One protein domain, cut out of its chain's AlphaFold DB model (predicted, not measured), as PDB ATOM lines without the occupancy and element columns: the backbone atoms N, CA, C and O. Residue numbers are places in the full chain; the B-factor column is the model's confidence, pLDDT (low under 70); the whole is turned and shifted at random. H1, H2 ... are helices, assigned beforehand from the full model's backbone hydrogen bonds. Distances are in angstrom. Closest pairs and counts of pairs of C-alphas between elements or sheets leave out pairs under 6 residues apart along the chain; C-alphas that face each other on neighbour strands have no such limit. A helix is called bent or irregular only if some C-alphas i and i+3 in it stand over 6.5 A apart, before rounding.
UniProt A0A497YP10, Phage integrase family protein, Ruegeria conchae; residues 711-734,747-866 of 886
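Overview. This is residues 711 to 734 and 747 to 866 of the 886 residues of the protein "Phage integrase family protein" of Ruegeria conchae (UniProt A0A497YP10). Two rows of helices make a slab, H1, H3, H6 and H8 running one way and H2, H4 and H7 running the opposite way, so that the chain goes back and forth between the rows. In the second row H2 and H4 are close but not clearly touching, while H7 touches H4 at a steep tilt of 51 degrees; short H5 sits near one end of H7, and residues 711 to 724, with no named element, lie at the edge of the slab. The printed part has 144 residues with eight named helices, H1 to H8 in chain order, and no named strand: all helix. It is compact, with a radius of gyration of the C-alphas of 15.1 A and spans of 42 by 38 by 21 A.

Arrangement. H7, residues 839 to 854, is the longest helix. With residues 846 to 853 alone it touches H8, residues 858 to 864, at a shallow tilt of 22 degrees, in a hairpin; C-alphas 849 and 860 are closest, 5.3 A apart. With residues 845 to 852 alone it touches H6, residues 819 to 833, also in a hairpin; C-alphas 852 and 820 are closest at 6.2 A. H7 touches H4, residues 794 to 802, with its residues 841 to 848 alone, at a steep tilt of 51 degrees; C-alphas 841 and 795 are closest at 5.8 A. H6 is the hub, touching H3, H4, H7 and H8; H3 is residues 775 to 787. C-alphas 826 and 786 are the closest of H6 and H3, 6.9 A apart. H2, residues 757 to 771, forms a hairpin with H3, whose residues 777 to 781 alone touch it; C-alphas 771 and 777 are closest at 6.8 A. H1, residues 725 to 734, touches H2, with C-alphas 734 and 763 closest at 4.9 A. H5, residues 806 to 810, is close to H7 but not clearly touching; C-alphas 809 and 851 are closest at 6.5 A. Every O i to N i+4 pair is within hydrogen-bond range in H3, H5, H6, H7 and H8; H1 has 5 of 6, H2 8 of 11 and H4 4 of 5.

Along the chain. H7 measures 23.1 A from first to last C-alpha, H6 21.0 A, H2 20.2 A, H3 18.3 A and H1 14.5 A. H2 is irregular, with C-alphas 759 and 762 7.3 A apart. H1 begins at C-alpha 725, (19.635, -43.856, -8.424), and H8 ends at C-alpha 864, (48.491, -36.578, 16.028).

Size, cuts and confidence. The two C-alphas farthest apart, of Gln 726 and Met 865, are 43.2 A apart. Residues 735 to 746 are not printed; C-alphas 734 and 747 are 16.6 A apart across the cut. Of the links printed whole, none is long. Mean pLDDT of the printed part is 85.5; residues 714 to 722 and 812 are under 70.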
ATOM      1  N   ASP A 711      15.787 -50.304   0.646       80.00
ATOM      2  CA  ASP A 711      17.097 -50.126   0.034       80.00
ATOM      3  C   ASP A 711      18.061 -49.297   0.895       80.00
ATOM      4  O   ASP A 711      19.277 -49.458   0.757       80.00
ATOM      5  N   TRP A 712      17.549 -48.523   1.863       83.56
ATOM      6  CA  TRP A 712      18.366 -47.891   2.906       83.56
ATOM      7  C   TRP A 712      19.006 -48.896   3.873       83.56
ATOM      8  O   TRP A 712      19.986 -48.570   4.534       83.56
ATOM      9  N   LYS A 713      18.466 -50.120   3.971       74.25
ATOM     10  CA  LYS A 713      18.903 -51.169   4.914       74.25
ATOM     11  C   LYS A 713      19.706 -52.290   4.238       74.25
ATOM     12  O   LYS A 713      19.819 -53.388   4.791       74.25
ATOM     13  N   ARG A 714      20.223 -52.070   3.022       66.75
ATOM     14  CA  ARG A 714      20.949 -53.105   2.261       66.75
ATOM     15  C   ARG A 714      22.230 -53.557   2.992       66.75
ATOM     16  O   ARG A 714      22.956 -52.718   3.514       66.75
ATOM     17  N   PRO A 715      22.534 -54.871   3.022       54.34
ATOM     18  CA  PRO A 715      23.677 -55.410   3.765       54.34
ATOM     19  C   PRO A 715      25.042 -55.091   3.122       54.34
ATOM     20  O   PRO A 715      25.168 -55.084   1.897       54.34
ATOM     21  N   GLU A 716      26.071 -54.926   3.966       50.44
ATOM     22  CA  GLU A 716      27.450 -54.508   3.619       50.44
ATOM     23  C   GLU A 716      28.119 -55.328   2.497       50.44
ATOM     24  O   GLU A 716      28.896 -54.791   1.718       50.44
ATOM     25  N   TRP A 717      27.810 -56.620   2.340       48.31
ATOM     26  CA  TRP A 717      28.463 -57.475   1.331       48.31
ATOM     27  C   TRP A 717      28.089 -57.142  -0.125       48.31
ATOM     28  O   TRP A 717      28.628 -57.752  -1.048       48.31
ATOM     29  N   ARG A 718      27.156 -56.205  -0.346       49.25
ATOM     30  CA  ARG A 718      26.701 -55.767  -1.672       49.25
ATOM     31  C   ARG A 718      27.245 -54.385  -2.080       49.25
ATOM     32  O   ARG A 718      26.669 -53.768  -2.970       49.25
ATOM     33  N   GLU A 719      28.341 -53.922  -1.463       50.06
ATOM     34  CA  GLU A 719      29.017 -52.631  -1.734       50.06
ATOM     35  C   GLU A 719      29.297 -52.353  -3.225       50.06
ATOM     36  O   GLU A 719      29.233 -51.199  -3.647       50.06
ATOM     37  N   ASP A 720      29.522 -53.391  -4.038       47.16
ATOM     38  CA  ASP A 720      29.773 -53.269  -5.485       47.16
ATOM     39  C   ASP A 720      28.566 -52.722  -6.280       47.16
ATOM     40  O   ASP A 720      28.721 -52.208  -7.390       47.16
ATOM     41  N   TYR A 721      27.357 -52.808  -5.717       52.56
ATOM     42  CA  TYR A 721      26.116 -52.298  -6.296       52.56
ATOM     43  C   TYR A 721      25.617 -51.154  -5.410       52.56
ATOM     44  O   TYR A 721      24.853 -51.387  -4.475       52.56
ATOM     45  N   GLY A 722      26.092 -49.931  -5.668       65.75
ATOM     46  CA  GLY A 722      25.778 -48.735  -4.875       65.75
ATOM     47  C   GLY A 722      24.281 -48.459  -4.651       65.75
ATOM     48  O   GLY A 722      23.404 -49.174  -5.145       65.75
ATOM     49  N   LEU A 723      23.982 -47.396  -3.893       74.00
ATOM     50  CA  LEU A 723      22.602 -46.953  -3.670       74.00
ATOM     51  C   LEU A 723      21.851 -46.834  -5.010       74.00
ATOM     52  O   LEU A 723      22.423 -46.325  -5.977       74.00
ATOM     53  N   PRO A 724      20.583 -47.279  -5.079       76.31
ATOM     54  CA  PRO A 724      19.741 -47.020  -6.238       76.31
ATOM     55  C   PRO A 724      19.719 -45.530  -6.600       76.31
ATOM     56  O   PRO A 724      19.786 -44.675  -5.713       76.31
ATOM     57  N   ASP A 725      19.579 -45.224  -7.891       75.88
ATOM     58  CA  ASP A 725      19.635 -43.856  -8.424       75.88
ATOM     59  C   ASP A 725      18.693 -42.889  -7.684       75.88
ATOM     60  O   ASP A 725      19.090 -41.777  -7.335       75.88
ATOM     61  N   GLN A 726      17.475 -43.331  -7.355       80.00
ATOM     62  CA  GLN A 726      16.501 -42.518  -6.630       80.00
ATOM     63  C   GLN A 726      16.987 -42.113  -5.230       80.00
ATOM     64  O   GLN A 726      16.991 -40.929  -4.909       80.00
ATOM     65  N   LEU A 727      17.499 -43.047  -4.425       85.88
ATOM     66  CA  LEU A 727      17.994 -42.727  -3.080       85.88
ATOM     67  C   LEU A 727      19.289 -41.920  -3.147       85.88
ATOM     68  O   LEU A 727      19.514 -41.012  -2.346       85.88
ATOM     69  N   HIS A 728      20.120 -42.203  -4.151       84.94
ATOM     70  CA  HIS A 728      21.327 -41.438  -4.390       84.94
ATOM     71  C   HIS A 728      21.008 -39.958  -4.650       84.94
ATOM     72  O   HIS A 728      21.664 -39.108  -4.055       84.94
ATOM     73  N   LYS A 729      19.959 -39.621  -5.424       85.94
ATOM     74  CA  LYS A 729      19.497 -38.224  -5.616       85.94
ATOM     75  C   LYS A 729      19.216 -37.505  -4.294       85.94
ATOM     76  O   LYS A 729      19.566 -36.339  -4.156       85.94
ATOM     77  N   LEU A 730      18.648 -38.177  -3.297       90.88
ATOM     78  CA  LEU A 730      18.389 -37.559  -1.992       90.88
ATOM     79  C   LEU A 730      19.685 -37.262  -1.229       90.88
ATOM     80  O   LEU A 730      19.842 -36.170  -0.680       90.88
ATOM     81  N   VAL A 731      20.656 -38.182  -1.271       90.44
ATOM     82  CA  VAL A 731      22.009 -37.948  -0.729       90.44
ATOM     83  C   VAL A 731      22.659 -36.743  -1.415       90.44
ATOM     84  O   VAL A 731      23.248 -35.890  -0.759       90.44
ATOM     85  N   ARG A 732      22.508 -36.630  -2.736       88.19
ATOM     86  CA  ARG A 732      23.012 -35.502  -3.531       88.19
ATOM     87  C   ARG A 732      22.435 -34.163  -3.100       88.19
ATOM     88  O   ARG A 732      23.195 -33.217  -2.899       88.19
ATOM     89  N   ILE A 733      21.118 -34.104  -2.930       90.69
ATOM     90  CA  ILE A 733      20.405 -32.904  -2.487       90.69
ATOM     91  C   ILE A 733      20.868 -32.504  -1.084       90.69
ATOM     92  O   ILE A 733      21.219 -31.344  -0.881       90.69
ATOM     93  N   ALA A 734      20.960 -33.460  -0.150       92.94
ATOM     94  CA  ALA A 734      21.438 -33.197   1.209       92.94
ATOM     95  C   ALA A 734      22.853 -32.601   1.228       92.94
ATOM     96  O   ALA A 734      23.137 -31.692   1.998       92.94
ATOM     97  N   ALA A 747      23.161 -21.234  -9.528       77.94
ATOM     98  CA  ALA A 747      23.593 -20.077  -8.756       77.94
ATOM     99  C   ALA A 747      24.462 -20.482  -7.550       77.94
ATOM    100  O   ALA A 747      25.349 -19.723  -7.141       77.94
ATOM    101  N   ARG A 748      24.231 -21.678  -6.983       85.69
ATOM    102  CA  ARG A 748      24.924 -22.166  -5.779       85.69
ATOM    103  C   ARG A 748      25.211 -23.672  -5.777       85.69
ATOM    104  O   ARG A 748      24.591 -24.458  -6.488       85.69
ATOM    105  N   PHE A 749      26.212 -24.037  -4.980       86.50
ATOM    106  CA  PHE A 749      26.815 -25.349  -4.702       86.50
ATOM    107  C   PHE A 749      27.370 -26.116  -5.906       86.50
ATOM    108  O   PHE A 749      28.576 -26.357  -5.979       86.50
ATOM    109  N   ALA A 750      26.528 -26.464  -6.882       76.12
ATOM    110  CA  ALA A 750      26.912 -27.295  -8.024       76.12
ATOM    111  C   ALA A 750      28.005 -26.651  -8.906       76.12
ATOM    112  O   ALA A 750      28.789 -27.369  -9.523       76.12
ATOM    113  N   ASN A 751      28.106 -25.314  -8.895       74.88
ATOM    114  CA  ASN A 751      29.173 -24.528  -9.533       74.88
ATOM    115  C   ASN A 751      30.279 -24.072  -8.554       74.88
ATOM    116  O   ASN A 751      30.959 -23.082  -8.805       74.88
ATOM    117  N   ASN A 752      30.466 -24.787  -7.437       80.06
ATOM    118  CA  ASN A 752      31.430 -24.491  -6.364       80.06
ATOM    119  C   ASN A 752      31.223 -23.152  -5.630       80.06
ATOM    120  O   ASN A 752      32.144 -22.655  -4.987       80.06
ATOM    121  N   ASN A 753      30.022 -22.572  -5.680       86.44
ATOM    122  CA  ASN A 753      29.660 -21.438  -4.830       86.44
ATOM    123  C   ASN A 753      29.012 -21.941  -3.529       86.44
ATOM    124  O   ASN A 753      27.861 -22.370  -3.545       86.44
ATOM    125  N   TRP A 754      29.741 -21.888  -2.413       90.75
ATOM    126  CA  TRP A 754      29.326 -22.458  -1.122       90.75
ATOM    127  C   TRP A 754      28.942 -21.408  -0.072       90.75
ATOM    128  O   TRP A 754      28.862 -21.733   1.109       90.75
ATOM    129  N   ALA A 755      28.657 -20.170  -0.493       89.81
ATOM    130  CA  ALA A 755      28.303 -19.072   0.408       89.81
ATOM    131  C   ALA A 755      27.133 -19.401   1.356       89.81
ATOM    132  O   ALA A 755      27.155 -18.987   2.509       89.81
ATOM    133  N   ASP A 756      26.154 -20.184   0.894       90.25
ATOM    134  CA  ASP A 756      24.972 -20.561   1.678       90.25
ATOM    135  C   ASP A 756      25.022 -22.005   2.201       90.25
ATOM    136  O   ASP A 756      23.979 -22.640   2.363       90.25
ATOM    137  N   ALA A 757      26.215 -22.573   2.420       90.50
ATOM    138  CA  ALA A 757      26.360 -23.983   2.797       90.50
ATOM    139  C   ALA A 757      25.573 -24.358   4.071       90.50
ATOM    140  O   ALA A 757      25.032 -25.461   4.141       90.50
ATOM    141  N   GLU A 758      25.425 -23.433   5.024       92.19
ATOM    142  CA  GLU A 758      24.648 -23.620   6.263       92.19
ATOM    143  C   GLU A 758      23.171 -23.982   6.019       92.19
ATOM    144  O   GLU A 758      22.554 -24.648   6.848       92.19
ATOM    145  N   LEU A 759      22.596 -23.621   4.861       93.12
ATOM    146  CA  LEU A 759      21.229 -24.019   4.496       93.12
ATOM    147  C   LEU A 759      21.058 -25.543   4.418       93.12
ATOM    148  O   LEU A 759      19.944 -26.044   4.568       93.12
ATOM    149  N   LEU A 760      22.141 -26.275   4.151       94.31
ATOM    150  CA  LEU A 760      22.125 -27.728   3.991       94.31
ATOM    151  C   LEU A 760      22.263 -28.471   5.324       94.31
ATOM    152  O   LEU A 760      21.981 -29.665   5.370       94.31
ATOM    153  N   ASP A 761      22.650 -27.794   6.406       95.19
ATOM    154  CA  ASP A 761      22.977 -28.428   7.688       95.19
ATOM    155  C   ASP A 761      21.844 -29.310   8.229       95.19
ATOM    156  O   ASP A 761      22.123 -30.464   8.558       95.19
ATOM    157  N   PRO A 762      20.562 -28.884   8.217       96.56
ATOM    158  CA  PRO A 762      19.474 -29.747   8.673       96.56
ATOM    159  C   PRO A 762      19.316 -31.019   7.828       96.56
ATOM    160  O   PRO A 762      18.950 -32.070   8.354       96.56
ATOM    161  N   LEU A 763      19.601 -30.946   6.522       96.06
ATOM    162  CA  LEU A 763      19.533 -32.096   5.615       96.06
ATOM    163  C   LEU A 763      20.709 -33.047   5.845       96.06
ATOM    164  O   LEU A 763      20.520 -34.265   5.871       96.06
ATOM    165  N   ILE A 764      21.909 -32.493   6.031       95.44
ATOM    166  CA  ILE A 764      23.127 -33.243   6.351       95.44
ATOM    167  C   ILE A 764      22.946 -33.976   7.680       95.44
ATOM    168  O   ILE A 764      23.196 -35.177   7.747       95.44
ATOM    169  N   ASP A 765      22.453 -33.287   8.707       94.81
ATOM    170  CA  ASP A 765      22.247 -33.852  10.041       94.81
ATOM    171  C   ASP A 765      21.215 -34.981  10.008       94.81
ATOM    172  O   ASP A 765      21.460 -36.064  10.547       94.81
ATOM    173  N   TRP A 766      20.096 -34.776   9.305       95.19
ATOM    174  CA  TRP A 766      19.085 -35.815   9.111       95.19
ATOM    175  C   TRP A 766      19.676 -37.060   8.428       95.19
ATOM    176  O   TRP A 766      19.442 -38.184   8.887       95.19
ATOM    177  N   MET A 767      20.470 -36.860   7.367       93.56
ATOM    178  CA  MET A 767      21.055 -37.933   6.556       93.56
ATOM    179  C   MET A 767      22.138 -38.703   7.319       93.56
ATOM    180  O   MET A 767      22.144 -39.933   7.310       93.56
ATOM    181  N   LEU A 768      23.033 -38.002   8.016       92.25
ATOM    182  CA  LEU A 768      24.104 -38.623   8.796       92.25
ATOM    183  C   LEU A 768      23.560 -39.378  10.008       92.25
ATOM    184  O   LEU A 768      24.002 -40.496  10.269       92.25
ATOM    185  N   HIS A 769      22.577 -38.813  10.714       90.88
ATOM    186  CA  HIS A 769      22.019 -39.445  11.907       90.88
ATOM    187  C   HIS A 769      21.345 -40.791  11.601       90.88
ATOM    188  O   HIS A 769      21.497 -41.746  12.361       90.88
ATOM    189  N   ARG A 770      20.623 -40.890  10.476       89.62
ATOM    190  CA  ARG A 770      19.907 -42.118  10.084       89.62
ATOM    191  C   ARG A 770      20.753 -43.061   9.230       89.62
ATOM    192  O   ARG A 770      20.730 -44.272   9.443       89.62
ATOM    193  N   PHE A 771      21.509 -42.518   8.279       89.06
ATOM    194  CA  PHE A 771      22.149 -43.281   7.201       89.06
ATOM    195  C   PHE A 771      23.661 -43.060   7.096       89.06
ATOM    196  O   PHE A 771      24.285 -43.528   6.148       89.06
ATOM    197  N   GLY A 772      24.292 -42.426   8.092       87.12
ATOM    198  CA  GLY A 772      25.750 -42.248   8.146       87.12
ATOM    199  C   GLY A 772      26.551 -43.554   8.233       87.12
ATOM    200  O   GLY A 772      27.758 -43.545   8.015       87.12
ATOM    201  N   HIS A 773      25.887 -44.682   8.501       83.56
ATOM    202  CA  HIS A 773      26.466 -46.027   8.445       83.56
ATOM    203  C   HIS A 773      26.592 -46.585   7.014       83.56
ATOM    204  O   HIS A 773      27.186 -47.645   6.828       83.56
ATOM    205  N   LEU A 774      26.072 -45.888   5.994       84.12
ATOM    206  CA  LEU A 774      26.245 -46.243   4.583       84.12
ATOM    207  C   LEU A 774      27.474 -45.539   3.996       84.12
ATOM    208  O   LEU A 774      27.604 -44.312   4.068       84.12
ATOM    209  N   SER A 775      28.379 -46.302   3.379       82.56
ATOM    210  CA  SER A 775      29.664 -45.779   2.892       82.56
ATOM    211  C   SER A 775      29.494 -44.708   1.806       82.56
ATOM    212  O   SER A 775      30.283 -43.765   1.747       82.56
ATOM    213  N   GLN A 776      28.431 -44.781   1.000       82.88
ATOM    214  CA  GLN A 776      28.100 -43.776  -0.018       82.88
ATOM    215  C   GLN A 776      27.663 -42.437   0.596       82.88
ATOM    216  O   GLN A 776      28.040 -41.382   0.086       82.88
ATOM    217  N   VAL A 777      26.906 -42.468   1.699       88.12
ATOM    218  CA  VAL A 777      26.478 -41.258   2.423       88.12
ATOM    219  C   VAL A 777      27.688 -40.575   3.050       88.12
ATOM    220  O   VAL A 777      27.877 -39.371   2.875       88.12
ATOM    221  N   MET A 778      28.558 -41.350   3.704       89.12
ATOM    222  CA  MET A 778      29.797 -40.833   4.282       89.12
ATOM    223  C   MET A 778      30.735 -40.263   3.215       89.12
ATOM    224  O   MET A 778      31.276 -39.172   3.383       89.12
ATOM    225  N   GLN A 779      30.892 -40.949   2.081       88.19
ATOM    226  CA  GLN A 779      31.700 -40.451   0.967       88.19
ATOM    227  C   GLN A 779      31.178 -39.111   0.433       88.19
ATOM    228  O   GLN A 779      31.975 -38.213   0.152       88.19
ATOM    229  N   ALA A 780      29.858 -38.971   0.293       88.94
ATOM    230  CA  ALA A 780      29.235 -37.732  -0.161       88.94
ATOM    231  C   ALA A 780      29.396 -36.601   0.870       88.94
ATOM    232  O   ALA A 780      29.658 -35.465   0.479       88.94
ATOM    233  N   PHE A 781      29.317 -36.912   2.169       93.00
ATOM    234  CA  PHE A 781      29.573 -35.957   3.250       93.00
ATOM    235  C   PHE A 781      31.018 -35.449   3.257       93.00
ATOM    236  O   PHE A 781      31.238 -34.239   3.253       93.00
ATOM    237  N   LEU A 782      32.012 -36.339   3.204       92.19
ATOM    238  CA  LEU A 782      33.423 -35.928   3.169       92.19
ATOM    239  C   LEU A 782      33.720 -35.053   1.946       92.19
ATOM    240  O   LEU A 782      34.427 -34.054   2.049       92.19
ATOM    241  N   LEU A 783      33.127 -35.386   0.798       90.56
ATOM    242  CA  LEU A 783      33.287 -34.612  -0.427       90.56
ATOM    243  C   LEU A 783      32.563 -33.255  -0.373       90.56
ATOM    244  O   LEU A 783      33.057 -32.276  -0.931       90.56
ATOM    245  N   HIS A 784      31.423 -33.167   0.319       91.94
ATOM    246  CA  HIS A 784      30.777 -31.895   0.641       91.94
ATOM    247  C   HIS A 784      31.696 -31.015   1.492       91.94
ATOM    248  O   HIS A 784      31.904 -29.851   1.155       91.94
ATOM    249  N   VAL A 785      32.273 -31.567   2.562       93.75
ATOM    250  CA  VAL A 785      33.199 -30.846   3.449       93.75
ATOM    251  C   VAL A 785      34.426 -30.360   2.680       93.75
ATOM    252  O   VAL A 785      34.829 -29.214   2.842       93.75
ATOM    253  N   GLU A 786      34.988 -31.193   1.806       91.50
ATOM    254  CA  GLU A 786      36.133 -30.830   0.965       91.50
ATOM    255  C   GLU A 786      35.811 -29.659   0.031       91.50
ATOM    256  O   GLU A 786      36.579 -28.705  -0.063       91.50
ATOM    257  N   ARG A 787      34.654 -29.695  -0.638       89.06
ATOM    258  CA  ARG A 787      34.262 -28.632  -1.573       89.06
ATOM    259  C   ARG A 787      33.832 -27.343  -0.886       89.06
ATOM    260  O   ARG A 787      34.057 -26.272  -1.437       89.06
ATOM    261  N   SER A 788      33.215 -27.450   0.286       92.62
ATOM    262  CA  SER A 788      32.743 -26.312   1.080       92.62
ATOM    263  C   SER A 788      33.747 -25.860   2.141       92.62
ATOM    264  O   SER A 788      33.384 -25.055   2.993       92.62
ATOM    265  N   PHE A 789      34.997 -26.341   2.094       93.62
ATOM    266  CA  PHE A 789      36.014 -26.139   3.132       93.62
ATOM    267  C   PHE A 789      36.091 -24.691   3.629       93.62
ATOM    268  O   PHE A 789      35.972 -24.454   4.832       93.62
ATOM    269  N   ASP A 790      36.188 -23.720   2.715       91.62
ATOM    270  CA  ASP A 790      36.308 -22.287   3.031       91.62
ATOM    271  C   ASP A 790      35.084 -21.696   3.758       91.62
ATOM    272  O   ASP A 790      35.180 -20.638   4.377       91.62
ATOM    273  N   HIS A 791      33.942 -22.385   3.717       92.81
ATOM    274  CA  HIS A 791      32.667 -21.973   4.307       92.81
ATOM    275  C   HIS A 791      32.234 -22.853   5.490       92.81
ATOM    276  O   HIS A 791      31.118 -22.712   5.988       92.81
ATOM    277  N   ARG A 792      33.089 -23.774   5.951       93.31
ATOM    278  CA  ARG A 792      32.820 -24.659   7.096       93.31
ATOM    279  C   ARG A 792      33.809 -24.409   8.223       93.31
ATOM    280  O   ARG A 792      34.964 -24.073   7.972       93.31
ATOM    281  N   SER A 793      33.381 -24.604   9.468       92.25
ATOM    282  CA  SER A 793      34.258 -24.572  10.644       92.25
ATOM    283  C   SER A 793      34.822 -25.960  10.962       92.25
ATOM    284  O   SER A 793      34.236 -26.982  10.604       92.25
ATOM    285  N   SER A 794      35.943 -26.014  11.681       93.00
ATOM    286  CA  SER A 794      36.439 -27.267  12.266       93.00
ATOM    287  C   SER A 794      35.417 -27.920  13.215       93.00
ATOM    288  O   SER A 794      35.274 -29.142  13.207       93.00
ATOM    289  N   GLU A 795      34.626 -27.123  13.944       93.69
ATOM    290  CA  GLU A 795      33.515 -27.598  14.785       93.69
ATOM    291  C   GLU A 795      32.416 -28.310  13.978       93.69
ATOM    292  O   GLU A 795      31.897 -29.340  14.417       93.69
ATOM    293  N   PHE A 796      32.087 -27.818  12.776       94.62
ATOM    294  CA  PHE A 796      31.097 -28.447  11.895       94.62
ATOM    295  C   PHE A 796      31.472 -29.899  11.576       94.62
ATOM    296  O   PHE A 796      30.618 -30.785  11.657       94.62
ATOM    297  N   LEU A 797      32.745 -30.139  11.241       94.75
ATOM    298  CA  LEU A 797      33.268 -31.471  10.938       94.75
ATOM    299  C   LEU A 797      33.360 -32.341  12.199       94.75
ATOM    300  O   LEU A 797      32.920 -33.491  12.184       94.75
ATOM    301  N   ALA A 798      33.918 -31.790  13.281       92.31
ATOM    302  CA  ALA A 798      34.181 -32.515  14.521       92.31
ATOM    303  C   ALA A 798      32.889 -33.030  15.175       92.31
ATOM    304  O   ALA A 798      32.766 -34.222  15.455       92.31
ATOM    305  N   SER A 799      31.886 -32.158  15.314       91.75
ATOM    306  CA  SER A 799      30.600 -32.496  15.935       91.75
ATOM    307  C   SER A 799      29.848 -33.605  15.189       91.75
ATOM    308  O   SER A 799      29.320 -34.527  15.812       91.75
ATOM    309  N   ARG A 800      29.833 -33.562  13.851       93.12
ATOM    310  CA  ARG A 800      29.105 -34.528  13.010       93.12
ATOM    311  C   ARG A 800      29.788 -35.883  12.939       93.12
ATOM    312  O   ARG A 800      29.103 -36.900  12.964       93.12
ATOM    313  N   LEU A 801      31.120 -35.915  12.895       90.31
ATOM    314  CA  LEU A 801      31.872 -37.171  12.961       90.31
ATOM    315  C   LEU A 801      31.856 -37.783  14.364       90.31
ATOM    316  O   LEU A 801      31.753 -39.001  14.481       90.31
ATOM    317  N   GLY A 802      31.882 -36.957  15.414       83.88
ATOM    318  CA  GLY A 802      31.720 -37.409  16.797       83.88
ATOM    319  C   GLY A 802      30.341 -38.021  17.076       83.88
ATOM    320  O   GLY A 802      30.209 -38.874  17.948       83.88
ATOM    321  N   ALA A 803      29.317 -37.642  16.304       83.50
ATOM    322  CA  ALA A 803      27.976 -38.222  16.380       83.50
ATOM    323  C   ALA A 803      27.823 -39.561  15.622       83.50
ATOM    324  O   ALA A 803      26.772 -40.202  15.719       83.50
ATOM    325  N   VAL A 804      28.835 -40.000  14.863       82.88
ATOM    326  CA  VAL A 804      28.796 -41.273  14.125       82.88
ATOM    327  C   VAL A 804      28.887 -42.449  15.100       82.88
ATOM    328  O   VAL A 804      29.729 -42.478  15.995       82.88
ATOM    329  N   ALA A 805      28.033 -43.459  14.910       82.62
ATOM    330  CA  ALA A 805      27.974 -44.617  15.796       82.62
ATOM    331  C   ALA A 805      29.321 -45.380  15.861       82.62
ATOM    332  O   ALA A 805      29.904 -45.664  14.811       82.62
ATOM    333  N   PRO A 806      29.777 -45.830  17.051       82.12
ATOM    334  CA  PRO A 806      31.050 -46.546  17.208       82.12
ATOM    335  C   PRO A 806      31.219 -47.778  16.307       82.12
ATOM    336  O   PRO A 806      32.321 -48.078  15.862       82.12
ATOM    337  N   ALA A 807      30.124 -48.479  15.989       81.38
ATOM    338  CA  ALA A 807      30.144 -49.643  15.099       81.38
ATOM    339  C   ALA A 807      30.637 -49.312  13.674       81.38
ATOM    340  O   ALA A 807      31.236 -50.164  13.022       81.38
ATOM    341  N   VAL A 808      30.437 -48.075  13.204       83.75
ATOM    342  CA  VAL A 808      30.896 -47.619  11.880       83.75
ATOM    343  C   VAL A 808      32.421 -47.519  11.838       83.75
ATOM    344  O   VAL A 808      33.042 -47.935  10.864       83.75
ATOM    345  N   TRP A 809      33.045 -47.030  12.914       83.69
ATOM    346  CA  TRP A 809      34.506 -46.967  13.048       83.69
ATOM    347  C   TRP A 809      35.157 -48.354  13.107       83.69
ATOM    348  O   TRP A 809      36.295 -48.524  12.683       83.69
ATOM    349  N   GLN A 810      34.410 -49.374  13.539       80.31
ATOM    350  CA  GLN A 810      34.876 -50.764  13.597       80.31
ATOM    351  C   GLN A 810      34.765 -51.504  12.246       80.31
ATOM    352  O   GLN A 810      35.398 -52.550  12.064       80.31
ATOM    353  N   SER A 811      34.001 -50.979  11.278       80.38
ATOM    354  CA  SER A 811      33.820 -51.598   9.957       80.38
ATOM    355  C   SER A 811      34.974 -51.243   9.009       80.38
ATOM    356  O   SER A 811      35.054 -50.154   8.441       80.38
ATOM    357  N   ARG A 812      35.897 -52.191   8.796       66.69
ATOM    358  CA  ARG A 812      37.054 -51.992   7.897       66.69
ATOM    359  C   ARG A 812      36.665 -51.829   6.423       66.69
ATOM    360  O   ARG A 812      37.362 -51.122   5.698       66.69
ATOM    361  N   GLY A 813      35.586 -52.479   5.976       70.75
ATOM    362  CA  GLY A 813      35.066 -52.343   4.607       70.75
ATOM    363  C   GLY A 813      34.519 -50.940   4.352       70.75
ATOM    364  O   GLY A 813      34.882 -50.299   3.363       70.75
ATOM    365  N   PHE A 814      33.793 -50.398   5.333       78.69
ATOM    366  CA  PHE A 814      33.211 -49.063   5.273       78.69
ATOM    367  C   PHE A 814      34.252 -47.961   5.033       78.69
ATOM    368  O   PHE A 814      34.015 -47.066   4.225       78.69
ATOM    369  N   TRP A 815      35.430 -48.027   5.658       81.44
ATOM    370  CA  TRP A 815      36.492 -47.014   5.518       81.44
ATOM    371  C   TRP A 815      37.500 -47.285   4.383       81.44
ATOM    372  O   TRP A 815      38.497 -46.572   4.242       81.44
ATOM    373  N   SER A 816      37.241 -48.290   3.542       73.56
ATOM    374  CA  SER A 816      38.074 -48.625   2.381       73.56
ATOM    375  C   SER A 816      38.043 -47.547   1.273       73.56
ATOM    376  O   SER A 816      37.410 -46.499   1.399       73.56
ATOM    377  N   GLY A 817      38.780 -47.745   0.173       71.00
ATOM    378  CA  GLY A 817      38.709 -46.854  -0.999       71.00
ATOM    379  C   GLY A 817      39.319 -45.455  -0.819       71.00
ATOM    380  O   GLY A 817      39.045 -44.569  -1.619       71.00
ATOM    381  N   GLY A 818      40.151 -45.244   0.207       80.69
ATOM    382  CA  GLY A 818      40.844 -43.971   0.445       80.69
ATOM    383  C   GLY A 818      40.095 -42.975   1.340       80.69
ATOM    384  O   GLY A 818      40.565 -41.851   1.499       80.69
ATOM    385  N   ARG A 819      38.980 -43.368   1.971       86.88
ATOM    386  CA  ARG A 819      38.217 -42.492   2.880       86.88
ATOM    387  C   ARG A 819      38.974 -42.108   4.152       86.88
ATOM    388  O   ARG A 819      38.943 -40.939   4.522       86.88
ATOM    389  N   THR A 820      39.711 -43.033   4.780       89.06
ATOM    390  CA  THR A 820      40.562 -42.707   5.952       89.06
ATOM    391  C   THR A 820      41.572 -41.613   5.622       89.06
ATOM    392  O   THR A 820      41.754 -40.659   6.372       89.06
ATOM    393  N   ALA A 821      42.168 -41.727   4.438       87.94
ATOM    394  CA  ALA A 821      43.147 -40.804   3.906       87.94
ATOM    395  C   ALA A 821      42.548 -39.428   3.606       87.94
ATOM    396  O   ALA A 821      43.171 -38.411   3.918       87.94
ATOM    397  N   GLN A 822      41.359 -39.400   2.997       91.75
ATOM    398  CA  GLN A 822      40.608 -38.173   2.742       91.75
ATOM    399  C   GLN A 822      40.279 -37.470   4.062       91.75
ATOM    400  O   GLN A 822      40.585 -36.292   4.217       91.75
ATOM    401  N   LEU A 823      39.747 -38.207   5.043       93.44
ATOM    402  CA  LEU A 823      39.382 -37.648   6.339       93.44
ATOM    403  C   LEU A 823      40.599 -37.119   7.114       93.44
ATOM    404  O   LEU A 823      40.559 -35.991   7.596       93.44
ATOM    405  N   ALA A 824      41.703 -37.870   7.175       91.56
ATOM    406  CA  ALA A 824      42.937 -37.397   7.808       91.56
ATOM    407  C   ALA A 824      43.452 -36.097   7.163       91.56
ATOM    408  O   ALA A 824      43.896 -35.188   7.862       91.56
ATOM    409  N   SER A 825      43.345 -35.984   5.834       93.12
ATOM    410  CA  SER A 825      43.757 -34.782   5.096       93.12
ATOM    411  C   SER A 825      42.836 -33.585   5.377       93.12
ATOM    412  O   SER A 825      43.315 -32.457   5.495       93.12
ATOM    413  N   LEU A 826      41.527 -33.817   5.532       94.88
ATOM    414  CA  LEU A 826      40.575 -32.778   5.939       94.88
ATOM    415  C   LEU A 826      40.848 -32.295   7.366       94.88
ATOM    416  O   LEU A 826      40.946 -31.090   7.576       94.88
ATOM    417  N   ILE A 827      41.037 -33.212   8.324       94.56
ATOM    418  CA  ILE A 827      41.374 -32.865   9.717       94.56
ATOM    419  C   ILE A 827      42.655 -32.032   9.759       94.56
ATOM    420  O   ILE A 827      42.683 -31.007  10.432       94.56
ATOM    421  N   GLN A 828      43.685 -32.426   9.003       93.12
ATOM    422  CA  GLN A 828      44.911 -31.642   8.883       93.12
ATOM    423  C   GLN A 828      44.627 -30.231   8.360       93.12
ATOM    424  O   GLN A 828      45.046 -29.263   8.981       93.12
ATOM    425  N   SER A 829      43.879 -30.110   7.261       94.44
ATOM    426  CA  SER A 829      43.581 -28.813   6.636       94.44
ATOM    427  C   SER A 829      42.813 -27.880   7.580       94.44
ATOM    428  O   SER A 829      43.128 -26.695   7.677       94.44
ATOM    429  N   PHE A 830      41.837 -28.411   8.325       94.81
ATOM    430  CA  PHE A 830      41.110 -27.650   9.345       94.81
ATOM    431  C   PHE A 830      41.996 -27.276  10.533       94.81
ATOM    432  O   PHE A 830      41.946 -26.135  10.984       94.81
ATOM    433  N   ALA A 831      42.822 -28.202  11.021       90.75
ATOM    434  CA  ALA A 831      43.749 -27.944  12.120       90.75
ATOM    435  C   ALA A 831      44.796 -26.883  11.758       90.75
ATOM    436  O   ALA A 831      45.119 -26.049  12.595       90.75
ATOM    437  N   GLU A 832      45.296 -26.875  10.520       91.88
ATOM    438  CA  GLU A 832      46.230 -25.857  10.024       91.88
ATOM    439  C   GLU A 832      45.572 -24.478   9.899       91.88
ATOM    440  O   GLU A 832      46.176 -23.474  10.283       91.88
ATOM    441  N   ARG A 833      44.338 -24.416   9.383       93.31
ATOM    442  CA  ARG A 833      43.607 -23.157   9.180       93.31
ATOM    443  C   ARG A 833      43.128 -22.533  10.491       93.31
ATOM    444  O   ARG A 833      43.245 -21.323  10.664       93.31
ATOM    445  N   ASP A 834      42.600 -23.356  11.394       89.06
ATOM    446  CA  ASP A 834      41.934 -22.911  12.622       89.06
ATOM    447  C   ASP A 834      42.863 -22.981  13.854       89.06
ATOM    448  O   ASP A 834      42.394 -22.895  14.986       89.06
ATOM    449  N   ALA A 835      44.181 -23.146  13.670       84.69
ATOM    450  CA  ALA A 835      45.137 -23.192  14.778       84.69
ATOM    451  C   ALA A 835      45.206 -21.851  15.553       84.69
ATOM    452  O   ALA A 835      45.421 -20.800  14.940       84.69
ATOM    453  N   PRO A 836      45.153 -21.857  16.903       85.81
ATOM    454  CA  PRO A 836      44.929 -23.013  17.773       85.81
ATOM    455  C   PRO A 836      43.450 -23.435  17.815       85.81
ATOM    456  O   PRO A 836      42.566 -22.598  17.995       85.81
ATOM    457  N   LEU A 837      43.206 -24.747  17.729       86.38
ATOM    458  CA  LEU A 837      41.863 -25.326  17.798       86.38
ATOM    459  C   LEU A 837      41.177 -25.030  19.140       86.38
ATOM    460  O   LEU A 837      41.825 -24.969  20.189       86.38
ATOM    461  N   GLN A 838      39.845 -24.911  19.112       87.81
ATOM    462  CA  GLN A 838      39.037 -24.867  20.334       87.81
ATOM    463  C   GLN A 838      39.213 -26.168  21.138       87.81
ATOM    464  O   GLN A 838      39.336 -27.230  20.520       87.81
ATOM    465  N   PRO A 839      39.211 -26.127  22.484       86.56
ATOM    466  CA  PRO A 839      39.468 -27.305  23.316       86.56
ATOM    467  C   PRO A 839      38.571 -28.505  22.989       86.56
ATOM    468  O   PRO A 839      39.054 -29.630  22.905       86.56
ATOM    469  N   GLU A 840      37.282 -28.273  22.757       86.81
ATOM    470  CA  GLU A 840      36.304 -29.319  22.451       86.81
ATOM    471  C   GLU A 840      36.568 -29.958  21.079       86.81
ATOM    472  O   GLU A 840      36.539 -31.180  20.939       86.81
ATOM    473  N   VAL A 841      36.899 -29.136  20.079       90.25
ATOM    474  CA  VAL A 841      37.240 -29.582  18.717       90.25
ATOM    475  C   VAL A 841      38.567 -30.339  18.708       90.25
ATOM    476  O   VAL A 841      38.697 -31.355  18.028       90.25
ATOM    477  N   HIS A 842      39.545 -29.874  19.490       89.81
ATOM    478  CA  HIS A 842      40.842 -30.529  19.659       89.81
ATOM    479  C   HIS A 842      40.678 -31.953  20.199       89.81
ATOM    480  O   HIS A 842      41.215 -32.886  19.605       89.81
ATOM    481  N   VAL A 843      39.872 -32.136  21.251       89.81
ATOM    482  CA  VAL A 843      39.575 -33.463  21.818       89.81
ATOM    483  C   VAL A 843      38.875 -34.360  20.797       89.81
ATOM    484  O   VAL A 843      39.316 -35.485  20.578       89.81
ATOM    485  N   GLN A 844      37.839 -33.864  20.119       90.88
ATOM    486  CA  GLN A 844      37.098 -34.656  19.128       90.88
ATOM    487  C   GLN A 844      37.969 -35.080  17.940       90.88
ATOM    488  O   GLN A 844      37.902 -36.223  17.495       90.88
ATOM    489  N   PHE A 845      38.817 -34.188  17.423       93.44
ATOM    490  CA  PHE A 845      39.755 -34.545  16.358       93.44
ATOM    491  C   PHE A 845      40.786 -35.574  16.821       93.44
ATOM    492  O   PHE A 845      41.100 -36.470  16.043       93.44
ATOM    493  N   LEU A 846      41.274 -35.506  18.065       90.94
ATOM    494  CA  LEU A 846      42.150 -36.544  18.613       90.94
ATOM    495  C   LEU A 846      41.449 -37.906  18.682       90.94
ATOM    496  O   LEU A 846      42.014 -38.889  18.210       90.94
ATOM    497  N   GLU A 847      40.212 -37.956  19.179       90.62
ATOM    498  CA  GLU A 847      39.420 -39.193  19.231       90.62
ATOM    499  C   GLU A 847      39.205 -39.789  17.832       90.62
ATOM    500  O   GLU A 847      39.355 -40.994  17.632       90.62
ATOM    501  N   ILE A 848      38.907 -38.949  16.835       91.00
ATOM    502  CA  ILE A 848      38.750 -39.387  15.443       91.00
ATOM    503  C   ILE A 848      40.086 -39.883  14.866       91.00
ATOM    504  O   ILE A 848      40.113 -40.898  14.167       91.00
ATOM    505  N   LEU A 849      41.200 -39.199  15.144       91.56
ATOM    506  CA  LEU A 849      42.525 -39.630  14.690       91.56
ATOM    507  C   LEU A 849      42.915 -40.980  15.295       91.56
ATOM    508  O   LEU A 849      43.435 -41.818  14.560       91.56
ATOM    509  N   ASP A 850      42.598 -41.229  16.565       91.12
ATOM    510  CA  ASP A 850      42.811 -42.532  17.205       91.12
ATOM    511  C   ASP A 850      42.057 -43.646  16.462       91.12
ATOM    512  O   ASP A 850      42.652 -44.672  16.118       91.12
ATOM    513  N   GLN A 851      40.786 -43.421  16.099       90.12
ATOM    514  CA  GLN A 851      40.016 -44.380  15.289       90.12
ATOM    515  C   GLN A 851      40.672 -44.642  13.920       90.12
ATOM    516  O   GLN A 851      40.763 -45.783  13.462       90.12
ATOM    517  N   LEU A 852      41.179 -43.599  13.254       88.50
ATOM    518  CA  LEU A 852      41.868 -43.740  11.966       88.50
ATOM    519  C   LEU A 852      43.189 -44.517  12.080       88.50
ATOM    520  O   LEU A 852      43.543 -45.270  11.166       88.50
ATOM    521  N   ILE A 853      43.904 -44.370  13.195       89.31
ATOM    522  CA  ILE A 853      45.126 -45.128  13.486       89.31
ATOM    523  C   ILE A 853      44.800 -46.611  13.681       89.31
ATOM    524  O   ILE A 853      45.497 -47.461  13.118       89.31
ATOM    525  N   GLU A 854      43.722 -46.941  14.398       87.62
ATOM    526  CA  GLU A 854      43.252 -48.326  14.560       87.62
ATOM    527  C   GLU A 854      42.853 -48.972  13.221       87.62
ATOM    528  O   GLU A 854      43.086 -50.167  12.996       87.62
ATOM    529  N   LEU A 855      42.325 -48.170  12.292       85.12
ATOM    530  CA  LEU A 855      42.037 -48.573  10.911       85.12
ATOM    531  C   LEU A 855      43.296 -48.709  10.031       85.12
ATOM    532  O   LEU A 855      43.211 -49.207   8.906       85.12
ATOM    533  N   GLY A 856      44.472 -48.339  10.544       83.44
ATOM    534  CA  GLY A 856      45.769 -48.498   9.884       83.44
ATOM    535  C   GLY A 856      46.244 -47.280   9.087       83.44
ATOM    536  O   GLY A 856      47.193 -47.408   8.301       83.44
ATOM    537  N   ASP A 857      45.632 -46.105   9.267       84.50
ATOM    538  CA  ASP A 857      46.051 -44.884   8.580       84.50
ATOM    539  C   ASP A 857      47.292 -44.258   9.242       84.50
ATOM    540  O   ASP A 857      47.255 -43.670  10.323       84.50
ATOM    541  N   ARG A 858      48.436 -44.366   8.561       85.06
ATOM    542  CA  ARG A 858      49.720 -43.846   9.057       85.06
ATOM    543  C   ARG A 858      49.802 -42.317   9.059       85.06
ATOM    544  O   ARG A 858      50.654 -41.775   9.761       85.06
ATOM    545  N   ARG A 859      48.972 -41.617   8.272       84.75
ATOM    546  CA  ARG A 859      48.949 -40.143   8.257       84.75
ATOM    547  C   ARG A 859      48.287 -39.607   9.510       84.75
ATOM    548  O   ARG A 859      48.793 -38.640  10.062       84.75
ATOM    549  N   ALA A 860      47.232 -40.268   9.986       88.06
ATOM    550  CA  ALA A 860      46.584 -39.908  11.241       88.06
ATOM    551  C   ALA A 860      47.573 -39.949  12.423       88.06
ATOM    552  O   ALA A 860      47.664 -38.980  13.171       88.06
ATOM    553  N   ALA A 861      48.411 -40.991  12.509       85.69
ATOM    554  CA  ALA A 861      49.467 -41.089  13.525       85.69
ATOM    555  C   ALA A 861      50.496 -39.948  13.430       85.69
ATOM    556  O   ALA A 861      50.890 -39.366  14.438       85.69
ATOM    557  N   ALA A 862      50.929 -39.609  12.211       85.44
ATOM    558  CA  ALA A 862      51.863 -38.505  11.996       85.44
ATOM    559  C   ALA A 862      51.243 -37.144  12.357       85.44
ATOM    560  O   ALA A 862      51.925 -36.293  12.924       85.44
ATOM    561  N   LEU A 863      49.957 -36.954  12.053       87.31
ATOM    562  CA  LEU A 863      49.223 -35.727  12.342       87.31
ATOM    563  C   LEU A 863      49.008 -35.535  13.848       87.31
ATOM    564  O   LEU A 863      49.237 -34.438  14.351       87.31
ATOM    565  N   GLN A 864      48.653 -36.599  14.571       85.50
ATOM    566  CA  GLN A 864      48.491 -36.578  16.028       85.50
ATOM    567  C   GLN A 864      49.792 -36.193  16.754       85.50
ATOM    568  O   GLN A 864      49.758 -35.519  17.777       85.50
ATOM    569  N   MET A 865      50.947 -36.589  16.207       83.50
ATOM    570  CA  MET A 865      52.274 -36.227  16.723       83.50
ATOM    571  C   MET A 865      52.768 -34.837  16.288       83.50
ATOM    572  O   MET A 865      53.865 -34.428  16.675       83.50
ATOM    573  N   SER A 866      52.024 -34.137  15.432       85.25
ATOM    574  CA  SER A 866      52.428 -32.828  14.923       85.25
ATOM    575  C   SER A 866      52.167 -31.718  15.942       85.25
ATOM    576  O   SER A 866      51.273 -31.815  16.781       85.25
TER     577      SER A 866